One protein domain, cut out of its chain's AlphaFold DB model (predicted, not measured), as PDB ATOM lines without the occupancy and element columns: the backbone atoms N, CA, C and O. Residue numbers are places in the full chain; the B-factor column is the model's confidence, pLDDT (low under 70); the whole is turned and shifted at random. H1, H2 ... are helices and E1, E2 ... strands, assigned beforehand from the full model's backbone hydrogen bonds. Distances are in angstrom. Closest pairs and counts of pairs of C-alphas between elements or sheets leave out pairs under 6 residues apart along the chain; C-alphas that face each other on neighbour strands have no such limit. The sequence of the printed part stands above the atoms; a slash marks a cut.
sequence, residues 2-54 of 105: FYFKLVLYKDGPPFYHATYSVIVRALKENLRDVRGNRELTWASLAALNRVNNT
ATOM      1  N   PHE A   2     -20.526  13.928  36.737       33.72
ATOM      2  CA  PHE A   2     -20.308  15.286  36.223       33.72
ATOM      3  C   PHE A   2     -20.373  16.320  37.358       33.72
ATOM      4  O   PHE A   2     -21.434  16.523  37.944       33.72
ATOM      5  N   TYR A   3     -19.256  16.994  37.645       47.34
ATOM      6  CA  TYR A   3     -19.238  18.212  38.461       47.34
ATOM      7  C   TYR A   3     -19.799  19.371  37.641       47.34
ATOM      8  O   TYR A   3     -19.055  20.127  37.020       47.34
ATOM      9  N   PHE A   4     -21.120  19.514  37.614       52.22
ATOM     10  CA  PHE A   4     -21.730  20.734  37.097       52.22
ATOM     11  C   PHE A   4     -21.554  21.838  38.141       52.22
ATOM     12  O   PHE A   4     -22.280  21.895  39.131       52.22
ATOM     13  N   LYS A   5     -20.551  22.700  37.941       63.62
ATOM     14  CA  LYS A   5     -20.406  23.933  38.719       63.62
ATOM     15  C   LYS A   5     -21.427  24.936  38.192       63.62
ATOM     16  O   LYS A   5     -21.223  25.543  37.145       63.62
ATOM     17  N   LEU A   6     -22.531  25.072  38.915       79.81
ATOM     18  CA  LEU A   6     -23.576  26.040  38.607       79.81
ATOM     19  C   LEU A   6     -23.355  27.317  39.412       79.81
ATOM     20  O   LEU A   6     -22.650  27.330  40.421       79.81
ATOM     21  N   VAL A   7     -23.941  28.406  38.943       79.38
ATOM     22  CA  VAL A   7     -23.852  29.722  39.566       79.38
ATOM     23  C   VAL A   7     -25.283  30.191  39.805       79.38
ATOM     24  O   VAL A   7     -26.068  30.242  38.861       79.38
ATOM     25  N   LEU A   8     -25.634  30.476  41.062       79.31
ATOM     26  CA  LEU A   8     -27.013  30.772  41.452       79.31
ATOM     27  C   LEU A   8     -27.282  32.277  41.394       79.31
ATOM     28  O   LEU A   8     -26.611  33.064  42.066       79.31
ATOM     29  N   TYR A   9     -28.287  32.654  40.607       79.62
ATOM     30  CA  TYR A   9     -28.809  34.013  40.520       79.62
ATOM     31  C   TYR A   9     -30.179  34.063  41.188       79.62
ATOM     32  O   TYR A   9     -30.975  33.144  41.019       79.62
ATOM     33  N   LYS A  10     -30.464  35.146  41.915       79.38
ATOM     34  CA  LYS A  10     -31.799  35.385  42.479       79.38
ATOM     35  C   LYS A  10     -32.858  35.575  41.386       79.38
ATOM     36  O   LYS A  10     -33.987  35.146  41.568       79.38
ATOM     37  N   ASP A  11     -32.475  36.227  40.288       77.62
ATOM     38  CA  ASP A  11     -33.391  36.614  39.205       77.62
ATOM     39  C   ASP A  11     -32.729  36.427  37.828       77.62
ATOM     40  O   ASP A  11     -33.223  35.710  36.965       77.62
ATOM     41  N   GLY A  12     -31.514  36.962  37.643       80.56
ATOM     42  CA  GLY A  12     -30.695  36.682  36.462       80.56
ATOM     43  C   GLY A  12     -29.427  37.538  36.374       80.56
ATOM     44  O   GLY A  12     -29.284  38.489  37.147       80.56
ATOM     45  N   PRO A  13     -28.516  37.237  35.427       81.25
ATOM     46  CA  PRO A  13     -27.256  37.966  35.255       81.25
ATOM     47  C   PRO A  13     -27.384  39.483  35.031       81.25
ATOM     48  O   PRO A  13     -26.538  40.207  35.551       81.25
ATOM     49  N   PRO A  14     -28.407  39.995  34.312       85.75
ATOM     50  CA  PRO A  14     -28.585  41.439  34.145       85.75
ATOM     51  C   PRO A  14     -28.988  42.177  35.427       85.75
ATOM     52  O   PRO A  14     -28.805  43.386  35.512       85.75
ATOM     53  N   PHE A  15     -29.560  41.467  36.406       82.50
ATOM     54  CA  PHE A  15     -30.211  42.069  37.573       82.50
ATOM     55  C   PHE A  15     -29.419  41.869  38.866       82.50
ATOM     56  O   PHE A  15     -29.448  42.724  39.746       82.50
ATOM     57  N   TYR A  16     -28.711  40.743  38.993       80.25
ATOM     58  CA  TYR A  16     -27.965  40.392  40.198       80.25
ATOM     59  C   TYR A  16     -26.634  39.735  39.853       80.25
ATOM     60  O   TYR A  16     -26.548  38.876  38.978       80.25
ATOM     61  N   HIS A  17     -25.596  40.061  40.620       82.00
ATOM     62  CA  HIS A  17     -24.394  39.240  40.643       82.00
ATOM     63  C   HIS A  17     -24.681  37.953  41.408       82.00
ATOM     64  O   HIS A  17     -25.242  37.973  42.504       82.00
ATOM     65  N   ALA A  18     -24.281  36.822  40.842       83.75
ATOM     66  CA  ALA A  18     -24.443  35.560  41.530       83.75
ATOM     67  C   ALA A  18     -23.562  35.471  42.774       83.75
ATOM     68  O   ALA A  18     -22.336  35.567  42.691       83.75
ATOM     69  N   THR A  19     -24.212  35.213  43.903       86.12
ATOM     70  CA  THR A  19     -23.597  35.167  45.233       86.12
ATOM     71  C   THR A  19     -22.924  33.828  45.518       86.12
ATOM     72  O   THR A  19     -21.969  33.772  46.290       86.12
ATOM     73  N   TYR A  20     -23.385  32.747  44.883       89.94
ATOM     74  CA  TYR A  20     -22.906  31.394  45.158       89.94
ATOM     75  C   TYR A  20     -22.523  30.651  43.884       89.94
ATOM     76  O   TYR A  20     -23.217  30.720  42.865       89.94
ATOM     77  N   SER A  21     -21.443  29.880  43.976       90.31
ATOM     78  CA  SER A  21     -21.259  28.711  43.118       90.31
ATOM     79  C   SER A  21     -21.775  27.480  43.851       90.31
ATOM     80  O   SER A  21     -21.495  27.309  45.039       90.31
ATOM     81  N   VAL A  22     -22.494  26.615  43.141       90.12
ATOM     82  CA  VAL A  22     -23.216  25.482  43.722       90.12
ATOM     83  C   VAL A  22     -22.636  24.160  43.230       90.12
ATOM     84  O   VAL A  22     -22.404  23.981  42.033       90.12
ATOM     85  N   ILE A  23     -22.424  23.230  44.160       89.19
ATOM     86  CA  ILE A  23     -22.160  21.813  43.892       89.19
ATOM     87  C   ILE A  23     -23.440  21.044  44.213       89.19
ATOM     88  O   ILE A  23     -23.864  21.026  45.365       89.19
ATOM     89  N   VAL A  24     -24.045  20.399  43.215       87.62
ATOM     90  CA  VAL A  24     -25.295  19.641  43.386       87.62
ATOM     91  C   VAL A  24     -24.998  18.158  43.577       87.62
ATOM     92  O   VAL A  24     -24.259  17.560  42.793       87.62
ATOM     93  N   ARG A  25     -25.586  17.545  44.607       85.75
ATOM     94  CA  ARG A  25     -25.416  16.125  44.934       85.75
ATOM     95  C   ARG A  25     -26.760  15.449  45.115       85.75
ATOM     96  O   ARG A  25     -27.509  15.791  46.018       85.75
ATOM     97  N   ALA A  26     -27.053  14.464  44.276       86.19
ATOM     98  CA  ALA A  26     -28.271  13.678  44.403       86.19
ATOM     99  C   ALA A  26     -28.074  12.531  45.404       86.19
ATOM    100  O   ALA A  26     -27.126  11.753  45.282       86.19
ATOM    101  N   LEU A  27     -28.989  12.404  46.363       85.88
ATOM    102  CA  LEU A  27     -29.055  11.312  47.333       85.88
ATOM    103  C   LEU A  27     -30.411  10.608  47.233       85.88
ATOM    104  O   LEU A  27     -31.404  11.213  46.832       85.88
ATOM    105  N   LYS A  28     -30.472   9.327  47.609       83.94
ATOM    106  CA  LYS A  28     -31.760   8.673  47.893       83.94
ATOM    107  C   LYS A  28     -32.089   8.847  49.368       83.94
ATOM    108  O   LYS A  28     -31.190   8.870  50.205       83.94
ATOM    109  N   GLU A  29     -33.371   8.926  49.684       80.56
ATOM    110  CA  GLU A  29     -33.855   9.013  51.057       80.56
ATOM    111  C   GLU A  29     -33.344   7.833  51.902       80.56
ATOM    112  O   GLU A  29     -33.309   6.686  51.448       80.56
ATOM    113  N   ASN A  30     -32.904   8.134  53.126       75.44
ATOM    114  CA  ASN A  30     -32.239   7.223  54.071       75.44
ATOM    115  C   ASN A  30     -30.843   6.721  53.669       75.44
ATOM    116  O   ASN A  30     -30.181   6.065  54.474       75.44
ATOM    117  N   LEU A  31     -30.339   7.061  52.479       68.62
ATOM    118  CA  LEU A  31     -28.919   6.917  52.190       68.62
ATOM    119  C   LEU A  31     -28.203   8.171  52.678       68.62
ATOM    120  O   LEU A  31     -28.273   9.231  52.057       68.62
ATOM    121  N   ARG A  32     -27.449   8.036  53.773       62.56
ATOM    122  CA  ARG A  32     -26.336   8.958  54.014       62.56
ATOM    123  C   ARG A  32     -25.381   8.836  52.829       62.56
ATOM    124  O   ARG A  32     -25.346   7.804  52.153       62.56
ATOM    125  N   ASP A  33     -24.611   9.875  52.568       60.81
ATOM    126  CA  ASP A  33     -23.554   9.842  51.565       60.81
ATOM    127  C   ASP A  33     -22.421   8.885  51.998       60.81
ATOM    128  O   ASP A  33     -21.345   9.300  52.404       60.81
ATOM    129  N   VAL A  34     -22.698   7.578  52.011       51.88
ATOM    130  CA  VAL A  34     -21.805   6.515  52.504       51.88
ATOM    131  C   VAL A  34     -20.903   6.002  51.381       51.88
ATOM    132  O   VAL A  34     -19.916   5.309  51.621       51.88
ATOM    133  N   ARG A  35     -21.189   6.358  50.123       51.06
ATOM    134  CA  ARG A  35     -20.288   6.041  49.017       51.06
ATOM    135  C   ARG A  35     -19.213   7.107  48.964       51.06
ATOM    136  O   ARG A  35     -19.429   8.158  48.377       51.06
ATOM    137  N   GLY A  36     -18.083   6.789  49.602       51.12
ATOM    138  CA  GLY A  36     -16.837   7.547  49.612       51.12
ATOM    139  C   GLY A  36     -16.534   8.163  48.254       51.12
ATOM    140  O   GLY A  36     -15.899   7.555  47.392       51.12
ATOM    141  N   ASN A  37     -17.020   9.383  48.071       55.09
ATOM    142  CA  ASN A  37     -16.805  10.127  46.862       55.09
ATOM    143  C   ASN A  37     -15.396  10.693  46.990       55.09
ATOM    144  O   ASN A  37     -15.174  11.709  47.647       55.09
ATOM    145  N   ARG A  38     -14.430   9.978  46.409       56.16
ATOM    146  CA  ARG A  38     -12.985  10.275  46.426       56.16
ATOM    147  C   ARG A  38     -12.641  11.687  45.910       56.16
ATOM    148  O   ARG A  38     -11.489  12.099  45.932       56.16
ATOM    149  N   GLU A  39     -13.648  12.409  45.440       65.06
ATOM    150  CA  GLU A  39     -13.587  13.633  44.668       65.06
ATOM    151  C   GLU A  39     -13.903  14.908  45.490       65.06
ATOM    152  O   GLU A  39     -13.574  15.997  45.033       65.06
ATOM    153  N   LEU A  40     -14.455  14.810  46.715       77.12
ATOM    154  CA  LEU A  40     -14.665  15.957  47.626       77.12
ATOM    155  C   LEU A  40     -13.899  15.792  48.944       77.12
ATOM    156  O   LEU A  40     -14.464  15.712  50.032       77.12
ATOM    157  N   THR A  41     -12.574  15.733  48.847       85.31
ATOM    158  CA  THR A  41     -11.702  15.799  50.027       85.31
ATOM    159  C   THR A  41     -11.724  17.199  50.643       85.31
ATOM    160  O   THR A  41     -11.970  18.187  49.944       85.31
ATOM    161  N   TRP A  42     -11.360  17.323  51.922       86.62
ATOM    162  CA  TRP A  42     -11.164  18.630  52.563       86.62
ATOM    163  C   TRP A  42     -10.204  19.538  51.787       86.62
ATOM    164  O   TRP A  42     -10.458  20.733  51.665       86.62
ATOM    165  N   ALA A  43      -9.147  18.971  51.198       89.12
ATOM    166  CA  ALA A  43      -8.210  19.715  50.360       89.12
ATOM    167  C   ALA A  43      -8.894  20.293  49.107       89.12
ATOM    168  O   ALA A  43      -8.718  21.471  48.796       89.12
ATOM    169  N   SER A  44      -9.718  19.495  48.418       88.06
ATOM    170  CA  SER A  44     -10.474  19.964  47.251       88.06
ATOM    171  C   SER A  44     -11.516  21.031  47.618       88.06
ATOM    172  O   SER A  44     -11.617  22.041  46.925       88.06
ATOM    173  N   LEU A  45     -12.222  20.875  48.747       89.38
ATOM    174  CA  LEU A  45     -13.182  21.861  49.249       89.38
ATOM    175  C   LEU A  45     -12.495  23.175  49.626       89.38
ATOM    176  O   LEU A  45     -12.978  24.245  49.263       89.38
ATOM    177  N   ALA A  46     -11.335  23.109  50.282       89.94
ATOM    178  CA  ALA A  46     -10.543  24.288  50.612       89.94
ATOM    179  C   ALA A  46     -10.057  25.021  49.350       89.94
ATOM    180  O   ALA A  46     -10.161  26.248  49.270       89.94
ATOM    181  N   ALA A  47      -9.580  24.284  48.341       89.81
ATOM    182  CA  ALA A  47      -9.168  24.857  47.061       89.81
ATOM    183  C   ALA A  47     -10.346  25.525  46.333       89.81
ATOM    184  O   ALA A  47     -10.237  26.671  45.892       89.81
ATOM    185  N   LEU A  48     -11.499  24.851  46.267       90.06
ATOM    186  CA  LEU A  48     -12.718  25.393  45.667       90.06
ATOM    187  C   LEU A  48     -13.208  26.637  46.408       90.06
ATOM    188  O   LEU A  48     -13.566  27.625  45.769       90.06
ATOM    189  N   ASN A  49     -13.198  26.623  47.739       91.00
ATOM    190  CA  ASN A  49     -13.572  27.772  48.556       91.00
ATOM    191  C   ASN A  49     -12.657  28.972  48.293       91.00
ATOM    192  O   ASN A  49     -13.140  30.080  48.088       91.00
ATOM    193  N   ARG A  50     -11.339  28.747  48.210       90.44
ATOM    194  CA  ARG A  50     -10.372  29.801  47.878       90.44
ATOM    195  C   ARG A  50     -10.680  30.437  46.523       90.44
ATOM    196  O   ARG A  50     -10.758  31.654  46.446       90.44
ATOM    197  N   VAL A  51     -10.896  29.629  45.482       90.44
ATOM    198  CA  VAL A  51     -11.213  30.133  44.132       90.44
ATOM    199  C   VAL A  51     -12.518  30.932  44.117       90.44
ATOM    200  O   VAL A  51     -12.588  31.973  43.472       90.44
ATOM    201  N   ASN A  52     -13.553  30.465  44.822       89.75
ATOM    202  CA  ASN A  52     -14.829  31.178  44.892       89.75
ATOM    203  C   ASN A  52     -14.702  32.508  45.646       89.75
ATOM    204  O   ASN A  52     -15.168  33.523  45.131       89.75
ATOM    205  N   ASN A  53     -13.991  32.534  46.776       88.38
ATOM    206  CA  ASN A  53     -13.762  33.761  47.539       88.38
ATOM    207  C   ASN A  53     -12.971  34.806  46.740       88.38
ATOM    208  O   ASN A  53     -13.325  35.979  46.781       88.38
ATOM    209  N   THR A  54     -11.964  34.400  45.953       88.88
ATOM    210  CA  THR A  54     -11.241  35.327  45.057       88.88
ATOM    211  C   THR A  54     -12.170  35.984  44.031       88.88
ATOM    212  O   THR A  54     -11.929  37.111  43.615       88.88
TER     213      THR A  54
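Overview. This is residues 2 to 54 of the 105 residues of the protein "tRNA-splicing endonuclease subunit Sen2" of Araneus ventricosus (UniProt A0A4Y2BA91). A strand hairpin, E1 and E2, stands along one side of an open, loose frame, and a single helix, H1, runs back along the other side. The long E2 reaches well past its short partner E1, and the chain then folds back through a long link, residues 29 to 41, into H1, whose later part comes nearest to E2 at Asn 52. The printed part has 53 residues, with the named elements in the order E1, E2, H1; the two strands form one antiparallel sheet, order E1 - E2. The class is mixed, helices and strands, with under half of the residues in named elements. The whole is loose, with a radius of gyration of the C-alphas of 14.0 A and spans of 40 by 27 by 17 A.

Arrangement. E1, residues 5 to 8, and E2, residues 20 to 28, are antiparallel neighbours and form a hairpin, with 113 degrees between their directions. C-alphas 7 and 21 face each other at 4.5 A. N 22 and O 6 are within hydrogen-bond range at 2.8 A, and N 8 and O 20 at 3.0 A. E2 and H1, residues 42 to 54, have 1 pair of C-alphas within 8 A, those of Ser 21 and Asn 52, 7.1 A apart. E1 and H1 are apart. In H1 every O i to N i+4 pair is within hydrogen-bond range.

Along the chain. E1 begins at C-alpha 5, (-20.406, 23.933, 38.719). E2 measures 24.5 A and ends at C-alpha 28, (-31.760, 8.673, 47.893). H1 measures 18.3 A and ends at C-alpha 54, (-11.241, 35.327, 45.057).

Size, cuts and confidence. The two C-alphas farthest apart, those of Pro 14 and Val 34, are 40.0 A apart. The printed part has no cut, and both links are long. Residues 26 to 32 and 41 to 47 stand free. The mean pLDDT of the printed part is 77.8, and residues 2 to 5 and 31 to 39 are under 70.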